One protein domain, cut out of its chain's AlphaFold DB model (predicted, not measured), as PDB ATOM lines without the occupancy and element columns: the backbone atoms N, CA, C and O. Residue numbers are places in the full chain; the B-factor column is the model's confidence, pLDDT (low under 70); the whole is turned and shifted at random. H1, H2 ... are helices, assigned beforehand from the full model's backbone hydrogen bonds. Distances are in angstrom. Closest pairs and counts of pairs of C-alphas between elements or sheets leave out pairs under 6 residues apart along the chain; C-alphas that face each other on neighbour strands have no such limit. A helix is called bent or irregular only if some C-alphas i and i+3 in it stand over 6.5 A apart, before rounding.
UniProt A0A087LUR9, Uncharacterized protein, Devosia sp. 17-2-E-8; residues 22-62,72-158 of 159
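This is residues 22 to 62 and 72 to 158 of the 159 residues of an uncharacterized protein of Devosia sp. 17-2-E-8 (UniProt A0A087LUR9). Two helical hairpins make an elongated body, H3b with H4 at one end and H5 with H6 at the other, and H3a packs on H6 at its core. H1 lies side by side with H4, while H2 is set off to one side, close to H3a but touching no helix, and residues 57 to 62 stick out. The printed part has 128 residues with six named helices, H1 to H6 in chain order, and no named strand; the class is all helix. It is compact, with a radius of gyration of the C-alphas of 15.1 A, and spans 46 by 29 by 23 A.

Find C-alpha 22 at (3.880, -46.463, -8.160); there H1 begins and runs through residue 32, neither bent nor irregular, but only just: C-alphas 23 and 26 are 6.2 A apart. H2, residues 38 to 59, is 28.5 A long with a kink of 40 degrees near residue 46. Past the cut, look at C-alpha 74 at (4.382, -36.215, -13.552), where H3 begins. By its hydrogen bonds it was assigned as one helix, residues 74 to 99, but it is bent: C-alphas 87 and 90 are 6.6 A apart. Its arms are H3a, residues 74 to 87, and H3b, residues 90 to 99, at a steep tilt of 50 degrees. H4, residues 101 to 120, is 27.7 A long; H5 is residues 123 to 133. H6, residues 135 to 157, runs 32.9 A to C-alpha 157 at (-13.092, -57.350, -21.561).

Start at H1, which touches H4 at a shallow tilt of 22 degrees, opposite ways; the closest C-alphas, Tyr 22 and Gly 120, are 5.1 A apart. H2 is close to H3a but not clearly touching it, Met 45 to Gly 82 being the closest C-alphas at 7.7 A. H3a touches H6 at a shallow tilt of 30 degrees, the same way, closest at C-alphas 80 and 143, 4.7 A. H3b and H4 form a helical hairpin at a tilt of 35.1 degrees, only just steep; H4 touches H3b with residues 101 to 108 alone, closest at C-alphas 96 and 104, 5.0 A. H4 and H5 meet only through their link. H5 and H6 form the other helical hairpin, at 38 degrees, only just steep, with C-alphas 129 and 138 closest at 5.2 A. Every O i to N i+4 pair is within hydrogen-bond range in H3b, H4, H5 and H6; the counts are 5 of 7 in H1, 16 of 18 in H2 and 9 of 10 in H3a.

The two C-alphas farthest apart, Asn 62 and Tyr 99, are 47.2 A apart. Residues 63 to 71 are cut out, and C-alphas 62 and 72 lie 18.2 A apart across that gap. The links printed whole are tight. Mean pLDDT of the printed part is 70.0, and 49 printed residues are under 70, among them residues 22 to 62.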
ATOM      1  N   TYR A  22       4.599 -46.725  -6.895       46.62
ATOM      2  CA  TYR A  22       3.880 -46.463  -8.160       46.62
ATOM      3  C   TYR A  22       2.484 -47.094  -8.265       46.62
ATOM      4  O   TYR A  22       1.664 -46.621  -9.053       46.62
ATOM      5  N   ASP A  23       2.189 -48.125  -7.465       42.84
ATOM      6  CA  ASP A  23       0.889 -48.817  -7.478       42.84
ATOM      7  C   ASP A  23      -0.245 -47.951  -6.908       42.84
ATOM      8  O   ASP A  23      -1.380 -47.981  -7.403       42.84
ATOM      9  N   THR A  24       0.065 -47.162  -5.874       45.91
ATOM     10  CA  THR A  24      -0.913 -46.329  -5.167       45.91
ATOM     11  C   THR A  24      -1.210 -45.049  -5.939       45.91
ATOM     12  O   THR A  24      -2.377 -44.698  -6.069       45.91
ATOM     13  N   ASP A  25      -0.204 -44.399  -6.531       49.41
ATOM     14  CA  ASP A  25      -0.377 -43.079  -7.148       49.41
ATOM     15  C   ASP A  25      -1.184 -43.127  -8.446       49.41
ATOM     16  O   ASP A  25      -2.087 -42.317  -8.627       49.41
ATOM     17  N   PHE A  26      -0.968 -44.104  -9.333       47.62
ATOM     18  CA  PHE A  26      -1.741 -44.178 -10.582       47.62
ATOM     19  C   PHE A  26      -3.189 -44.629 -10.342       47.62
ATOM     20  O   PHE A  26      -4.126 -44.055 -10.902       47.62
ATOM     21  N   SER A  27      -3.389 -45.632  -9.479       45.09
ATOM     22  CA  SER A  27      -4.730 -46.103  -9.115       45.09
ATOM     23  C   SER A  27      -5.502 -45.033  -8.342       45.09
ATOM     24  O   SER A  27      -6.659 -44.775  -8.670       45.09
ATOM     25  N   ALA A  28      -4.875 -44.365  -7.368       50.47
ATOM     26  CA  ALA A  28      -5.494 -43.268  -6.629       50.47
ATOM     27  C   ALA A  28      -5.738 -42.048  -7.524       50.47
ATOM     28  O   ALA A  28      -6.801 -41.453  -7.425       50.47
ATOM     29  N   MET A  29      -4.836 -41.705  -8.450       52.88
ATOM     30  CA  MET A  29      -5.026 -40.586  -9.381       52.88
ATOM     31  C   MET A  29      -6.204 -40.825 -10.331       52.88
ATOM     32  O   MET A  29      -7.027 -39.928 -10.528       52.88
ATOM     33  N   ILE A  30      -6.351 -42.043 -10.867       50.16
ATOM     34  CA  ILE A  30      -7.519 -42.376 -11.690       50.16
ATOM     35  C   ILE A  30      -8.794 -42.452 -10.839       50.16
ATOM     36  O   ILE A  30      -9.846 -42.007 -11.294       50.16
ATOM     37  N   MET A  31      -8.743 -42.977  -9.611       49.88
ATOM     38  CA  MET A  31      -9.925 -43.082  -8.743       49.88
ATOM     39  C   MET A  31     -10.397 -41.726  -8.198       49.88
ATOM     40  O   MET A  31     -11.602 -41.468  -8.194       49.88
ATOM     41  N   ASN A  32      -9.481 -40.828  -7.820       45.53
ATOM     42  CA  ASN A  32      -9.791 -39.494  -7.289       45.53
ATOM     43  C   ASN A  32     -10.410 -38.575  -8.365       45.53
ATOM     44  O   ASN A  32     -11.182 -37.673  -8.060       45.53
ATOM     45  N   GLN A  33     -10.165 -38.862  -9.649       48.62
ATOM     46  CA  GLN A  33     -10.833 -38.200 -10.775       48.62
ATOM     47  C   GLN A  33     -12.161 -38.865 -11.207       48.62
ATOM     48  O   GLN A  33     -12.892 -38.276 -12.007       48.62
ATOM     49  N   ASN A  34     -12.507 -40.064 -10.715       43.34
ATOM     50  CA  ASN A  34     -13.593 -40.881 -11.288       43.34
ATOM     51  C   ASN A  34     -14.953 -40.807 -10.574       43.34
ATOM     52  O   ASN A  34     -15.971 -41.043 -11.221       43.34
ATOM     53  N   LEU A  35     -15.031 -40.459  -9.285       44.06
ATOM     54  CA  LEU A  35     -16.306 -40.546  -8.545       44.06
ATOM     55  C   LEU A  35     -17.276 -39.370  -8.786       44.06
ATOM     56  O   LEU A  35     -18.479 -39.545  -8.611       44.06
ATOM     57  N   GLY A  36     -16.799 -38.210  -9.258       39.09
ATOM     58  CA  GLY A  36     -17.646 -37.036  -9.546       39.09
ATOM     59  C   GLY A  36     -17.736 -36.614 -11.020       39.09
ATOM     60  O   GLY A  36     -18.568 -35.784 -11.374       39.09
ATOM     61  N   THR A  37     -16.889 -37.158 -11.898       42.84
ATOM     62  CA  THR A  37     -16.441 -36.395 -13.080       42.84
ATOM     63  C   THR A  37     -16.339 -37.181 -14.382       42.84
ATOM     64  O   THR A  37     -15.788 -36.653 -15.331       42.84
ATOM     65  N   LEU A  38     -16.897 -38.386 -14.529       43.56
ATOM     66  CA  LEU A  38     -16.814 -39.128 -15.808       43.56
ATOM     67  C   LEU A  38     -17.493 -38.413 -17.001       43.56
ATOM     68  O   LEU A  38     -17.026 -38.516 -18.136       43.56
ATOM     69  N   ASN A  39     -18.549 -37.624 -16.757       44.56
ATOM     70  CA  ASN A  39     -19.169 -36.782 -17.793       44.56
ATOM     71  C   ASN A  39     -18.321 -35.530 -18.089       44.56
ATOM     72  O   ASN A  39     -18.135 -35.143 -19.242       44.56
ATOM     73  N   THR A  40     -17.726 -34.951 -17.045       45.31
ATOM     74  CA  THR A  40     -16.772 -33.839 -17.130       45.31
ATOM     75  C   THR A  40     -15.465 -34.271 -17.795       45.31
ATOM     76  O   THR A  40     -14.865 -33.477 -18.502       45.31
ATOM     77  N   TYR A  41     -15.054 -35.536 -17.660       41.66
ATOM     78  CA  TYR A  41     -13.796 -36.075 -18.167       41.66
ATOM     79  C   TYR A  41     -13.737 -36.039 -19.691       41.66
ATOM     80  O   TYR A  41     -12.713 -35.664 -20.228       41.66
ATOM     81  N   ASN A  42     -14.824 -36.328 -20.416       47.09
ATOM     82  CA  ASN A  42     -14.820 -36.232 -21.885       47.09
ATOM     83  C   ASN A  42     -14.640 -34.783 -22.384       47.09
ATOM     84  O   ASN A  42     -13.892 -34.545 -23.331       47.09
ATOM     85  N   ASN A  43     -15.295 -33.816 -21.734       46.69
ATOM     86  CA  ASN A  43     -15.173 -32.393 -22.074       46.69
ATOM     87  C   ASN A  43     -13.824 -31.818 -21.623       46.69
ATOM     88  O   ASN A  43     -13.191 -31.050 -22.347       46.69
ATOM     89  N   ASN A  44     -13.355 -32.249 -20.453       46.97
ATOM     90  CA  ASN A  44     -12.056 -31.887 -19.916       46.97
ATOM     91  C   ASN A  44     -10.933 -32.524 -20.719       46.97
ATOM     92  O   ASN A  44      -9.945 -31.853 -20.907       46.97
ATOM     93  N   MET A  45     -11.063 -33.744 -21.244       43.94
ATOM     94  CA  MET A  45      -9.998 -34.444 -21.969       43.94
ATOM     95  C   MET A  45      -9.699 -33.800 -23.322       43.94
ATOM     96  O   MET A  45      -8.536 -33.593 -23.628       43.94
ATOM     97  N   ASN A  46     -10.706 -33.368 -24.089       52.16
ATOM     98  CA  ASN A  46     -10.455 -32.585 -25.309       52.16
ATOM     99  C   ASN A  46      -9.776 -31.240 -25.000       52.16
ATOM    100  O   ASN A  46      -8.895 -30.795 -25.737       52.16
ATOM    101  N   ARG A  47     -10.175 -30.600 -23.894       51.41
ATOM    102  CA  ARG A  47      -9.609 -29.327 -23.436       51.41
ATOM    103  C   ARG A  47      -8.197 -29.499 -22.862       51.41
ATOM    104  O   ARG A  47      -7.321 -28.718 -23.202       51.41
ATOM    105  N   LEU A  48      -7.958 -30.566 -22.102       48.75
ATOM    106  CA  LEU A  48      -6.675 -30.983 -21.538       48.75
ATOM    107  C   LEU A  48      -5.729 -31.467 -22.625       48.75
ATOM    108  O   LEU A  48      -4.563 -31.145 -22.546       48.75
ATOM    109  N   ASP A  49      -6.175 -32.190 -23.649       51.62
ATOM    110  CA  ASP A  49      -5.312 -32.596 -24.765       51.62
ATOM    111  C   ASP A  49      -4.893 -31.390 -25.614       51.62
ATOM    112  O   ASP A  49      -3.772 -31.353 -26.130       51.62
ATOM    113  N   ALA A  50      -5.771 -30.390 -25.751       56.00
ATOM    114  CA  ALA A  50      -5.438 -29.116 -26.382       56.00
ATOM    115  C   ALA A  50      -4.463 -28.295 -25.516       56.00
ATOM    116  O   ALA A  50      -3.443 -27.819 -26.014       56.00
ATOM    117  N   GLU A  51      -4.726 -28.194 -24.214       53.81
ATOM    118  CA  GLU A  51      -3.897 -27.473 -23.242       53.81
ATOM    119  C   GLU A  51      -2.540 -28.162 -23.008       53.81
ATOM    120  O   GLU A  51      -1.510 -27.499 -22.903       53.81
ATOM    121  N   ARG A  52      -2.491 -29.497 -23.041       54.34
ATOM    122  CA  ARG A  52      -1.268 -30.310 -22.931       54.34
ATOM    123  C   ARG A  52      -0.387 -30.193 -24.162       54.34
ATOM    124  O   ARG A  52       0.824 -30.094 -24.006       54.34
ATOM    125  N   ARG A  53      -0.957 -30.131 -25.373       59.75
ATOM    126  CA  ARG A  53      -0.177 -29.820 -26.587       59.75
ATOM    127  C   ARG A  53       0.467 -28.438 -26.509       59.75
ATOM    128  O   ARG A  53       1.577 -28.254 -27.004       59.75
ATOM    129  N   GLU A  54      -0.207 -27.484 -25.878       54.00
ATOM    130  CA  GLU A  54       0.305 -26.127 -25.695       54.00
ATOM    131  C   GLU A  54       1.382 -26.054 -24.597       54.00
ATOM    132  O   GLU A  54       2.431 -25.433 -24.789       54.00
ATOM    133  N   LEU A  55       1.188 -26.758 -23.477       52.16
ATOM    134  CA  LEU A  55       2.178 -26.876 -22.402       52.16
ATOM    135  C   LEU A  55       3.433 -27.636 -22.844       52.16
ATOM    136  O   LEU A  55       4.540 -27.217 -22.504       52.16
ATOM    137  N   ASP A  56       3.286 -28.692 -23.646       53.91
ATOM    138  CA  ASP A  56       4.417 -29.430 -24.210       53.91
ATOM    139  C   ASP A  56       5.280 -28.518 -25.088       53.91
ATOM    140  O   ASP A  56       6.489 -28.442 -24.873       53.91
ATOM    141  N   ARG A  57       4.677 -27.720 -25.982       57.88
ATOM    142  CA  ARG A  57       5.417 -26.743 -26.807       57.88
ATOM    143  C   ARG A  57       6.174 -25.700 -25.985       57.88
ATOM    144  O   ARG A  57       7.227 -25.223 -26.416       57.88
ATOM    145  N   ARG A  58       5.639 -25.313 -24.826       54.09
ATOM    146  CA  ARG A  58       6.286 -24.348 -23.924       54.09
ATOM    147  C   ARG A  58       7.407 -24.993 -23.108       54.09
ATOM    148  O   ARG A  58       8.459 -24.379 -22.954       54.09
ATOM    149  N   ARG A  59       7.236 -26.233 -22.636       52.59
ATOM    150  CA  ARG A  59       8.239 -26.936 -21.815       52.59
ATOM    151  C   ARG A  59       9.396 -27.518 -22.615       52.59
ATOM    152  O   ARG A  59      10.504 -27.509 -22.086       52.59
ATOM    153  N   THR A  60       9.217 -27.948 -23.868       51.09
ATOM    154  CA  THR A  60      10.347 -28.447 -24.687       51.09
ATOM    155  C   THR A  60      11.449 -27.392 -24.855       51.09
ATOM    156  O   THR A  60      12.609 -27.752 -24.996       51.09
ATOM    157  N   ARG A  61      11.122 -26.096 -24.735       46.25
ATOM    158  CA  ARG A  61      12.105 -25.000 -24.730       46.25
ATOM    159  C   ARG A  61      12.871 -24.806 -23.410       46.25
ATOM    160  O   ARG A  61      13.922 -24.190 -23.441       46.25
ATOM    161  N   ASN A  62      12.372 -25.322 -22.282       39.50
ATOM    162  CA  ASN A  62      12.935 -25.099 -20.936       39.50
ATOM    163  C   ASN A  62      13.443 -26.379 -20.236       39.50
ATOM    164  O   ASN A  62      13.925 -26.304 -19.110       39.50
ATOM    165  N   ILE A  72       9.425 -41.422 -12.238       67.19
ATOM    166  CA  ILE A  72       8.670 -41.138 -13.463       67.19
ATOM    167  C   ILE A  72       8.149 -39.699 -13.379       67.19
ATOM    168  O   ILE A  72       7.491 -39.364 -12.399       67.19
ATOM    169  N   PRO A  73       8.415 -38.836 -14.369       68.69
ATOM    170  CA  PRO A  73       7.938 -37.460 -14.324       68.69
ATOM    171  C   PRO A  73       6.413 -37.371 -14.356       68.69
ATOM    172  O   PRO A  73       5.783 -38.056 -15.163       68.69
ATOM    173  N   ASP A  74       5.836 -36.437 -13.600       64.12
ATOM    174  CA  ASP A  74       4.382 -36.215 -13.552       64.12
ATOM    175  C   ASP A  74       3.768 -36.012 -14.944       64.12
ATOM    176  O   ASP A  74       2.718 -36.566 -15.253       64.12
ATOM    177  N   TYR A  75       4.464 -35.307 -15.845       70.62
ATOM    178  CA  TYR A  75       3.982 -35.101 -17.218       70.62
ATOM    179  C   TYR A  75       3.875 -36.412 -18.020       70.62
ATOM    180  O   TYR A  75       3.034 -36.531 -18.912       70.62
ATOM    181  N   ILE A  76       4.715 -37.407 -17.719       76.06
ATOM    182  CA  ILE A  76       4.639 -38.737 -18.333       76.06
ATOM    183  C   ILE A  76       3.523 -39.555 -17.719       76.06
ATOM    184  O   ILE A  76       2.805 -40.218 -18.469       76.06
ATOM    185  N   VAL A  77       3.341 -39.481 -16.404       69.12
ATOM    186  CA  VAL A  77       2.198 -40.095 -15.718       69.12
ATOM    187  C   VAL A  77       0.889 -39.576 -16.326       69.12
ATOM    188  O   VAL A  77       0.033 -40.358 -16.738       69.12
ATOM    189  N   ASP A  78       0.808 -38.266 -16.535       66.81
ATOM    190  CA  ASP A  78      -0.293 -37.578 -17.194       66.81
ATOM    191  C   ASP A  78      -0.535 -38.054 -18.635       66.81
ATOM    192  O   ASP A  78      -1.660 -38.431 -18.986       66.81
ATOM    193  N   ARG A  79       0.488 -38.037 -19.502       72.38
ATOM    194  CA  ARG A  79       0.347 -38.489 -20.903       72.38
ATOM    195  C   ARG A  79      -0.065 -39.956 -20.987       72.38
ATOM    196  O   ARG A  79      -0.881 -40.326 -21.828       72.38
ATOM    197  N   THR A  80       0.484 -40.775 -20.102       74.06
ATOM    198  CA  THR A  80       0.171 -42.200 -19.976       74.06
ATOM    199  C   THR A  80      -1.296 -42.398 -19.610       74.06
ATOM    200  O   THR A  80      -1.995 -43.169 -20.269       74.06
ATOM    201  N   GLN A  81      -1.797 -41.649 -18.627       71.69
ATOM    202  CA  GLN A  81      -3.202 -41.678 -18.238       71.69
ATOM    203  C   GLN A  81      -4.123 -41.287 -19.406       71.69
ATOM    204  O   GLN A  81      -5.095 -41.988 -19.689       71.69
ATOM    205  N   GLY A  82      -3.790 -40.209 -20.124       69.81
ATOM    206  CA  GLY A  82      -4.550 -39.776 -21.299       69.81
ATOM    207  C   GLY A  82      -4.601 -40.852 -22.390       69.81
ATOM    208  O   GLY A  82      -5.669 -41.176 -22.907       69.81
ATOM    209  N   ALA A  83      -3.462 -41.484 -22.679       77.25
ATOM    210  CA  ALA A  83      -3.370 -42.544 -23.677       77.25
ATOM    211  C   ALA A  83      -4.179 -43.802 -23.309       77.25
ATOM    212  O   ALA A  83      -4.721 -44.463 -24.199       77.25
ATOM    213  N   VAL A  84      -4.272 -44.133 -22.016       78.62
ATOM    214  CA  VAL A  84      -5.106 -45.230 -21.503       78.62
ATOM    215  C   VAL A  84      -6.588 -44.875 -21.603       78.62
ATOM    216  O   VAL A  84      -7.382 -45.653 -22.132       78.62
ATOM    217  N   LEU A  85      -6.984 -43.686 -21.150       77.75
ATOM    218  CA  LEU A  85      -8.394 -43.290 -21.116       77.75
ATOM    219  C   LEU A  85      -8.980 -43.063 -22.510       77.75
ATOM    220  O   LEU A  85     -10.154 -43.355 -22.726       77.75
ATOM    221  N   ALA A  86      -8.159 -42.678 -23.489       78.06
ATOM    222  CA  ALA A  86      -8.562 -42.643 -24.893       78.06
ATOM    223  C   ALA A  86      -9.025 -44.023 -25.403       78.06
ATOM    224  O   ALA A  86      -9.854 -44.102 -26.310       78.06
ATOM    225  N   ARG A  87      -8.524 -45.117 -24.807       81.12
ATOM    226  CA  ARG A  87      -8.967 -46.489 -25.100       81.12
ATOM    227  C   ARG A  87     -10.178 -46.904 -24.273       81.12
ATOM    228  O   ARG A  87     -11.071 -47.549 -24.813       81.12
ATOM    229  N   LEU A  88     -10.231 -46.527 -22.997       81.81
ATOM    230  CA  LEU A  88     -11.308 -46.936 -22.088       81.81
ATOM    231  C   LEU A  88     -12.620 -46.166 -22.299       81.81
ATOM    232  O   LEU A  88     -13.690 -46.734 -22.103       81.81
ATOM    233  N   ASN A  89     -12.572 -44.897 -22.710       81.19
ATOM    234  CA  ASN A  89     -13.764 -44.046 -22.826       81.19
ATOM    235  C   ASN A  89     -14.826 -44.561 -23.816       81.19
ATOM    236  O   ASN A  89     -16.010 -44.534 -23.464       81.19
ATOM    237  N   PRO A  90     -14.479 -45.028 -25.033       82.56
ATOM    238  CA  PRO A  90     -15.463 -45.620 -25.940       82.56
ATOM    239  C   PRO A  90     -16.159 -46.841 -25.330       82.56
ATOM    240  O   PRO A  90     -17.379 -46.974 -25.415       82.56
ATOM    241  N   GLU A  91     -15.392 -47.691 -24.650       84.56
ATOM    242  CA  GLU A  91     -15.896 -48.906 -24.011       84.56
ATOM    243  C   GLU A  91     -16.781 -48.592 -22.797       84.56
ATOM    244  O   GLU A  91     -17.849 -49.179 -22.629       84.56
ATOM    245  N   TYR A  92     -16.402 -47.591 -22.002       81.88
ATOM    246  CA  TYR A  92     -17.238 -47.062 -20.930       81.88
ATOM    247  C   TYR A  92     -18.588 -46.571 -21.454       81.88
ATOM    248  O   TYR A  92     -19.624 -46.930 -20.900       81.88
ATOM    249  N   LYS A  93     -18.600 -45.788 -22.543       80.31
ATOM    250  CA  LYS A  93     -19.844 -45.301 -23.160       80.31
ATOM    251  C   LYS A  93     -20.711 -46.458 -23.654       80.31
ATOM    252  O   LYS A  93     -21.913 -46.459 -23.396       80.31
ATOM    253  N   ARG A  94     -20.101 -47.467 -24.291       85.19
ATOM    254  CA  ARG A  94     -20.789 -48.696 -24.719       85.19
ATOM    255  C   ARG A  94     -21.451 -49.402 -23.534       85.19
ATOM    256  O   ARG A  94     -22.635 -49.722 -23.594       85.19
ATOM    257  N   ARG A  95     -20.716 -49.595 -22.435       82.81
ATOM    258  CA  ARG A  95     -21.224 -50.245 -21.215       82.81
ATOM    259  C   ARG A  95     -22.273 -49.418 -20.490       82.81
ATOM    260  O   ARG A  95     -23.225 -49.991 -19.979       82.81
ATOM    261  N   ALA A  96     -22.126 -48.098 -20.458       81.81
ATOM    262  CA  ALA A  96     -23.109 -47.212 -19.846       81.81
ATOM    263  C   ALA A  96     -24.445 -47.272 -20.597       81.81
ATOM    264  O   ALA A  96     -25.492 -47.291 -19.954       81.81
ATOM    265  N   ALA A  97     -24.401 -47.360 -21.930       81.50
ATOM    266  CA  ALA A  97     -25.587 -47.531 -22.764       81.50
ATOM    267  C   ALA A  97     -26.214 -48.931 -22.628       81.50
ATOM    268  O   ALA A  97     -27.434 -49.040 -22.575       81.50
ATOM    269  N   ALA A  98     -25.402 -49.992 -22.549       85.69
ATOM    270  CA  ALA A  98     -25.892 -51.374 -22.507       85.69
ATOM    271  C   ALA A  98     -26.341 -51.839 -21.109       85.69
ATOM    272  O   ALA A  98     -27.345 -52.529 -20.974       85.69
ATOM    273  N   TYR A  99     -25.591 -51.477 -20.066       85.81
ATOM    274  CA  TYR A  99     -25.727 -52.026 -18.708       85.81
ATOM    275  C   TYR A  99     -25.978 -50.955 -17.641       85.81
ATOM    276  O   TYR A  99     -26.048 -51.270 -16.451       85.81
ATOM    277  N   GLY A 100     -26.091 -49.689 -18.043       80.50
ATOM    278  CA  GLY A 100     -26.306 -48.560 -17.147       80.50
ATOM    279  C   GLY A 100     -25.021 -47.999 -16.535       80.50
ATOM    280  O   GLY A 100     -23.984 -48.661 -16.420       80.50
ATOM    281  N   LYS A 101     -25.106 -46.736 -16.100       76.75
ATOM    282  CA  LYS A 101     -23.961 -45.962 -15.596       76.75
ATOM    283  C   LYS A 101     -23.261 -46.633 -14.409       76.75
ATOM    284  O   LYS A 101     -22.041 -46.717 -14.403       76.75
ATOM    285  N   ALA A 102     -24.012 -47.173 -13.447       74.88
ATOM    286  CA  ALA A 102     -23.433 -47.785 -12.246       74.88
ATOM    287  C   ALA A 102     -22.528 -48.994 -12.560       74.88
ATOM    288  O   ALA A 102     -21.495 -49.183 -11.920       74.88
ATOM    289  N   ASN A 103     -22.887 -49.800 -13.563       75.94
ATOM    290  CA  ASN A 103     -22.069 -50.936 -13.992       75.94
ATOM    291  C   ASN A 103     -20.849 -50.481 -14.801       75.94
ATOM    292  O   ASN A 103     -19.764 -51.041 -14.643       75.94
ATOM    293  N   ALA A 104     -20.999 -49.436 -15.616       74.00
ATOM    294  CA  ALA A 104     -19.886 -48.828 -16.334       74.00
ATOM    295  C   ALA A 104     -18.865 -48.176 -15.382       74.00
ATOM    296  O   ALA A 104     -17.663 -48.338 -15.584       74.00
ATOM    297  N   ASP A 105     -19.324 -47.512 -14.315       75.69
ATOM    298  CA  ASP A 105     -18.468 -46.928 -13.273       75.69
ATOM    299  C   ASP A 105     -17.662 -48.026 -12.552       75.69
ATOM    300  O   ASP A 105     -16.440 -47.929 -12.437       75.69
ATOM    301  N   LYS A 106     -18.320 -49.120 -12.131       76.50
ATOM    302  CA  LYS A 106     -17.645 -50.278 -11.510       76.50
ATOM    303  C   LYS A 106     -16.591 -50.888 -12.431       76.50
ATOM    304  O   LYS A 106     -15.485 -51.193 -11.985       76.50
ATOM    305  N   TRP A 107     -16.922 -51.046 -13.712       83.44
ATOM    306  CA  TRP A 107     -15.979 -51.535 -14.714       83.44
ATOM    307  C   TRP A 107     -14.786 -50.588 -14.876       83.44
ATOM    308  O   TRP A 107     -13.650 -51.052 -14.870       83.44
ATOM    309  N   MET A 108     -15.012 -49.273 -14.949       79.31
ATOM    310  CA  MET A 108     -13.938 -48.284 -15.082       79.31
ATOM    311  C   MET A 108     -12.980 -48.317 -13.887       79.31
ATOM    312  O   MET A 108     -11.768 -48.269 -14.071       79.31
ATOM    313  N   VAL A 109     -13.502 -48.445 -12.665       75.62
ATOM    314  CA  VAL A 109     -12.672 -48.561 -11.454       75.62
ATOM    315  C   VAL A 109     -11.822 -49.836 -11.487       75.62
ATOM    316  O   VAL A 109     -10.631 -49.795 -11.172       75.62
ATOM    317  N   ALA A 110     -12.400 -50.964 -11.910       77.81
ATOM    318  CA  ALA A 110     -11.658 -52.213 -12.072       77.81
ATOM    319  C   ALA A 110     -10.585 -52.108 -13.172       77.81
ATOM    320  O   ALA A 110      -9.455 -52.564 -12.976       77.81
ATOM    321  N   ALA A 111     -10.914 -51.458 -14.292       79.38
ATOM    322  CA  ALA A 111     -10.001 -51.197 -15.399       79.38
ATOM    323  C   ALA A 111      -8.819 -50.331 -14.959       79.38
ATOM    324  O   ALA A 111      -7.667 -50.700 -15.173       79.38
ATOM    325  N   ALA A 112      -9.104 -49.222 -14.279       74.69
ATOM    326  CA  ALA A 112      -8.114 -48.305 -13.738       74.69
ATOM    327  C   ALA A 112      -7.117 -49.005 -12.813       74.69
ATOM    328  O   ALA A 112      -5.910 -48.839 -12.970       74.69
ATOM    329  N   ARG A 113      -7.621 -49.826 -11.884       72.88
ATOM    330  CA  ARG A 113      -6.785 -50.575 -10.943       72.88
ATOM    331  C   ARG A 113      -5.893 -51.586 -11.661       72.88
ATOM    332  O   ARG A 113      -4.697 -51.641 -11.397       72.88
ATOM    333  N   ASN A 114      -6.462 -52.376 -12.570       79.56
ATOM    334  CA  ASN A 114      -5.717 -53.417 -13.274       79.56
ATOM    335  C   ASN A 114      -4.644 -52.819 -14.198       79.56
ATOM    336  O   ASN A 114      -3.484 -53.226 -14.159       79.56
ATOM    337  N   ILE A 115      -5.011 -51.806 -14.985       80.69
ATOM    338  CA  ILE A 115      -4.081 -51.118 -15.882       80.69
ATOM    339  C   ILE A 115      -3.020 -50.369 -15.077       80.69
ATOM    340  O   ILE A 115      -1.854 -50.391 -15.455       80.69
ATOM    341  N   GLY A 116      -3.394 -49.760 -13.951       74.62
ATOM    342  CA  GLY A 116      -2.458 -49.072 -13.070       74.62
ATOM    343  C   GLY A 116      -1.360 -49.966 -12.527       74.62
ATOM    344  O   GLY A 116      -0.198 -49.584 -12.596       74.62
ATOM    345  N   GLN A 117      -1.704 -51.179 -12.102       75.62
ATOM    346  CA  GLN A 117      -0.716 -52.174 -11.677       75.62
ATOM    347  C   GLN A 117       0.228 -52.566 -12.820       75.62
ATOM    348  O   GLN A 117       1.448 -52.596 -12.659       75.62
ATOM    349  N   GLN A 118      -0.320 -52.823 -14.011       80.94
ATOM    350  CA  GLN A 118       0.492 -53.196 -15.171       80.94
ATOM    351  C   GLN A 118       1.423 -52.065 -15.626       80.94
ATOM    352  O   GLN A 118       2.562 -52.325 -16.004       80.94
ATOM    353  N   VAL A 119       0.957 -50.814 -15.585       79.62
ATOM    354  CA  VAL A 119       1.752 -49.630 -15.935       79.62
ATOM    355  C   VAL A 119       2.789 -49.328 -14.853       79.62
ATOM    356  O   VAL A 119       3.945 -49.088 -15.186       79.62
ATOM    357  N   GLY A 120       2.426 -49.413 -13.571       76.50
ATOM    358  CA  GLY A 120       3.350 -49.240 -12.447       76.50
ATOM    359  C   GLY A 120       4.521 -50.224 -12.497       76.50
ATOM    360  O   GLY A 120       5.674 -49.834 -12.292       76.50
ATOM    361  N   ALA A 121       4.265 -51.472 -12.902       78.62
ATOM    362  CA  ALA A 121       5.302 -52.481 -13.111       78.62
ATOM    363  C   ALA A 121       6.331 -52.102 -14.201       78.62
ATOM    364  O   ALA A 121       7.471 -52.569 -14.166       78.62
ATOM    365  N   LEU A 122       5.977 -51.221 -15.147       82.19
ATOM    366  CA  LEU A 122       6.898 -50.722 -16.176       82.19
ATOM    367  C   LEU A 122       7.870 -49.661 -15.646       82.19
ATOM    368  O   LEU A 122       8.838 -49.338 -16.337       82.19
ATOM    369  N   GLY A 123       7.645 -49.111 -14.448       80.06
ATOM    370  CA  GLY A 123       8.415 -47.981 -13.928       80.06
ATOM    371  C   GLY A 123       9.915 -48.257 -13.819       80.06
ATOM    372  O   GLY A 123      10.734 -47.411 -14.175       80.06
ATOM    373  N   LYS A 124      10.301 -49.476 -13.427       79.88
ATOM    374  CA  LYS A 124      11.717 -49.874 -13.373       79.88
ATOM    375  C   LYS A 124      12.363 -49.877 -14.764       79.88
ATOM    376  O   LYS A 124      13.443 -49.323 -14.946       79.88
ATOM    377  N   GLU A 125      11.682 -50.461 -15.746       85.31
ATOM    378  CA  GLU A 125      12.152 -50.532 -17.134       85.31
ATOM    379  C   GLU A 125      12.204 -49.137 -17.781       85.31
ATOM    380  O   GLU A 125      13.125 -48.845 -18.545       85.31
ATOM    381  N   TYR A 126      11.273 -48.241 -17.430       83.31
ATOM    382  CA  TYR A 126      11.329 -46.834 -17.831       83.31
ATOM    383  C   TYR A 126      12.630 -46.177 -17.369       83.31
ATOM    384  O   TYR A 126      13.358 -45.626 -18.194       83.31
ATOM    385  N   LEU A 127      12.970 -46.291 -16.082       84.44
ATOM    386  CA  LEU A 127      14.193 -45.700 -15.530       84.44
ATOM    387  C   LEU A 127      15.453 -46.272 -16.197       84.44
ATOM    388  O   LEU A 127      16.356 -45.520 -16.568       84.44
ATOM    389  N   THR A 128      15.489 -47.585 -16.447       84.44
ATOM    390  CA  THR A 128      16.579 -48.219 -17.206       84.44
ATOM    391  C   THR A 128      16.686 -47.664 -18.631       84.44
ATOM    392  O   THR A 128      17.787 -47.426 -19.131       84.44
ATOM    393  N   ARG A 129      15.560 -47.410 -19.304       86.50
ATOM    394  CA  ARG A 129      15.545 -46.827 -20.654       86.50
ATOM    395  C   ARG A 129      15.952 -45.366 -20.673       86.50
ATOM    396  O   ARG A 129      16.657 -44.979 -21.600       86.50
ATOM    397  N   VAL A 130      15.582 -44.581 -19.661       86.19
ATOM    398  CA  VAL A 130      16.048 -43.193 -19.522       86.19
ATOM    399  C   VAL A 130      17.576 -43.165 -19.493       86.19
ATOM    400  O   VAL A 130      18.179 -42.394 -20.237       86.19
ATOM    401  N   GLN A 131      18.197 -44.061 -18.720       83.94
ATOM    402  CA  GLN A 131      19.655 -44.168 -18.620       83.94
ATOM    403  C   GLN A 131      20.313 -44.668 -19.916       83.94
ATOM    404  O   GLN A 131      21.363 -44.167 -20.303       83.94
ATOM    405  N   ARG A 132      19.713 -45.647 -20.610       87.31
ATOM    406  CA  ARG A 132      20.316 -46.279 -21.802       87.31
ATOM    407  C   ARG A 132      20.073 -45.540 -23.117       87.31
ATOM    408  O   ARG A 132      20.880 -45.647 -24.031       87.31
ATOM    409  N   GLN A 133      18.914 -44.907 -23.267       88.06
ATOM    410  CA  GLN A 133      18.397 -44.426 -24.556       88.06
ATOM    411  C   GLN A 133      18.040 -42.936 -24.535       88.06
ATOM    412  O   GLN A 133      17.691 -42.378 -25.578       88.06
ATOM    413  N   GLY A 134      18.126 -42.299 -23.367       82.12
ATOM    414  CA  GLY A 134      17.703 -40.925 -23.152       82.12
ATOM    415  C   GLY A 134      16.203 -40.802 -22.882       82.12
ATOM    416  O   GLY A 134      15.389 -41.656 -23.248       82.12
ATOM    417  N   ARG A 135      15.839 -39.690 -22.237       81.75
ATOM    418  CA  ARG A 135      14.488 -39.442 -21.718       81.75
ATOM    419  C   ARG A 135      13.414 -39.494 -22.802       81.75
ATOM    420  O   ARG A 135      12.448 -40.226 -22.654       81.75
ATOM    421  N   ASN A 136      13.635 -38.834 -23.941       82.81
ATOM    422  CA  ASN A 136      12.645 -38.766 -25.023       82.81
ATOM    423  C   ASN A 136      12.222 -40.153 -25.536       82.81
ATOM    424  O   ASN A 136      11.037 -40.401 -25.741       82.81
ATOM    425  N   LYS A 137      13.174 -41.080 -25.715       82.19
ATOM    426  CA  LYS A 137      12.868 -42.441 -26.185       82.19
ATOM    427  C   LYS A 137      12.155 -43.268 -25.116       82.19
ATOM    428  O   LYS A 137      11.235 -44.019 -25.442       82.19
ATOM    429  N   ALA A 138      12.554 -43.120 -23.853       84.31
ATOM    430  CA  ALA A 138      11.906 -43.788 -22.728       84.31
ATOM    431  C   ALA A 138      10.460 -43.307 -22.535       84.31
ATOM    432  O   ALA A 138       9.562 -44.123 -22.351       84.31
ATOM    433  N   ASP A 139      10.232 -42.000 -22.662       84.50
ATOM    434  CA  ASP A 139       8.923 -41.355 -22.576       84.50
ATOM    435  C   ASP A 139       7.969 -41.877 -23.657       84.50
ATOM    436  O   ASP A 139       6.858 -42.318 -23.355       84.50
ATOM    437  N   THR A 140       8.412 -41.888 -24.921       85.06
ATOM    438  CA  THR A 140       7.621 -42.434 -26.036       85.06
ATOM    439  C   THR A 140       7.292 -43.907 -25.816       85.06
ATOM    440  O   THR A 140       6.152 -44.321 -26.026       85.06
ATOM    441  N   TRP A 141       8.270 -44.698 -25.370       91.69
ATOM    442  CA  TRP A 141       8.065 -46.113 -25.077       91.69
ATOM    443  C   TRP A 141       7.039 -46.328 -23.957       91.69
ATOM    444  O   TRP A 141       6.147 -47.162 -24.109       91.69
ATOM    445  N   TYR A 142       7.128 -45.565 -22.866       86.12
ATOM    446  CA  TYR A 142       6.259 -45.726 -21.701       86.12
ATOM    447  C   TYR A 142       4.797 -45.412 -22.032       86.12
ATOM    448  O   TYR A 142       3.909 -46.224 -21.766       86.12
ATOM    449  N   VAL A 143       4.552 -44.292 -22.721       85.38
ATOM    450  CA  VAL A 143       3.205 -43.903 -23.172       85.38
ATOM    451  C   VAL A 143       2.642 -44.917 -24.173       85.38
ATOM    452  O   VAL A 143       1.481 -45.319 -24.060       85.38
ATOM    453  N   ALA A 144       3.453 -45.377 -25.133       87.81
ATOM    454  CA  ALA A 144       3.027 -46.388 -26.101       87.81
ATOM    455  C   ALA A 144       2.657 -47.708 -25.413       87.81
ATOM    456  O   ALA A 144       1.635 -48.316 -25.738       87.81
ATOM    457  N   ARG A 145       3.452 -48.136 -24.425       88.75
ATOM    458  CA  ARG A 145       3.207 -49.379 -23.694       88.75
ATOM    459  C   ARG A 145       1.949 -49.299 -22.835       88.75
ATOM    460  O   ARG A 145       1.175 -50.252 -22.825       88.75
ATOM    461  N   ALA A 146       1.699 -48.165 -22.191       83.88
ATOM    462  CA  ALA A 146       0.466 -47.954 -21.445       83.88
ATOM    463  C   ALA A 146      -0.776 -47.920 -22.348       83.88
ATOM    464  O   ALA A 146      -1.791 -48.532 -22.016       83.88
ATOM    465  N   SER A 147      -0.698 -47.280 -23.522       84.62
ATOM    466  CA  SER A 147      -1.796 -47.316 -24.500       84.62
ATOM    467  C   SER A 147      -2.089 -48.741 -24.977       84.62
ATOM    468  O   SER A 147      -3.253 -49.118 -25.120       84.62
ATOM    469  N   GLU A 148      -1.045 -49.548 -25.180       88.50
ATOM    470  CA  GLU A 148      -1.176 -50.956 -25.554       88.50
ATOM    471  C   GLU A 148      -1.847 -51.784 -24.451       88.50
ATOM    472  O   GLU A 148      -2.768 -52.540 -24.747       88.50
ATOM    473  N   ILE A 149      -1.465 -51.592 -23.184       87.31
ATOM    474  CA  ILE A 149      -2.132 -52.227 -22.035       87.31
ATOM    475  C   ILE A 149      -3.623 -51.854 -22.006       87.31
ATOM    476  O   ILE A 149      -4.480 -52.728 -21.876       87.31
ATOM    477  N   GLY A 150      -3.954 -50.572 -22.194       84.75
ATOM    478  CA  GLY A 150      -5.345 -50.118 -22.268       84.75
ATOM    479  C   GLY A 150      -6.120 -50.764 -23.423       84.75
ATOM    480  O   GLY A 150      -7.260 -51.192 -23.245       84.75
ATOM    481  N   ARG A 151      -5.492 -50.898 -24.599       87.25
ATOM    482  CA  ARG A 151      -6.070 -51.598 -25.758       87.25
ATOM    483  C   ARG A 151      -6.339 -53.073 -25.448       87.25
ATOM    484  O   ARG A 151      -7.425 -53.562 -25.752       87.25
ATOM    485  N   GLN A 152      -5.375 -53.762 -24.844       88.94
ATOM    486  CA  GLN A 152      -5.486 -55.177 -24.484       88.94
ATOM    487  C   GLN A 152      -6.572 -55.416 -23.437       88.94
ATOM    488  O   GLN A 152      -7.344 -56.360 -23.572       88.94
ATOM    489  N   TYR A 153      -6.692 -54.534 -22.444       87.00
ATOM    490  CA  TYR A 153      -7.748 -54.622 -21.440       87.00
ATOM    491  C   TYR A 153      -9.147 -54.498 -22.065       87.00
ATOM    492  O   TYR A 153     -10.036 -55.294 -21.768       87.00
ATOM    493  N   VAL A 154      -9.352 -53.533 -22.968       86.25
ATOM    494  CA  VAL A 154     -10.636 -53.376 -23.676       86.25
ATOM    495  C   VAL A 154     -10.931 -54.596 -24.546       86.25
ATOM    496  O   VAL A 154     -12.032 -55.131 -24.477       86.25
ATOM    497  N   ALA A 155      -9.948 -55.078 -25.309       84.81
ATOM    498  CA  ALA A 155     -10.111 -56.265 -26.146       84.81
ATOM    499  C   ALA A 155     -10.444 -57.521 -25.321       84.81
ATOM    500  O   ALA A 155     -11.343 -58.270 -25.685       84.81
ATOM    501  N   GLY A 156      -9.766 -57.727 -24.189       81.00
ATOM    502  CA  GLY A 156     -10.005 -58.870 -23.304       81.00
ATOM    503  C   GLY A 156     -11.300 -58.777 -22.496       81.00
ATOM    504  O   GLY A 156     -11.834 -59.803 -22.095       81.00
ATOM    505  N   SER A 157     -11.825 -57.569 -22.274       69.94
ATOM    506  CA  SER A 157     -13.092 -57.350 -21.561       69.94
ATOM    507  C   SER A 157     -14.318 -57.304 -22.477       69.94
ATOM    508  O   SER A 157     -15.438 -57.213 -21.974       69.94
ATOM    509  N   ALA A 158     -14.131 -57.333 -23.800       59.44
ATOM    510  CA  ALA A 158     -15.211 -57.308 -24.784       59.44
ATOM    511  C   ALA A 158     -15.849 -58.683 -25.071       59.44
ATOM    512  O   ALA A 158     -16.832 -58.709 -25.813       59.44
TER     513      ALA A 158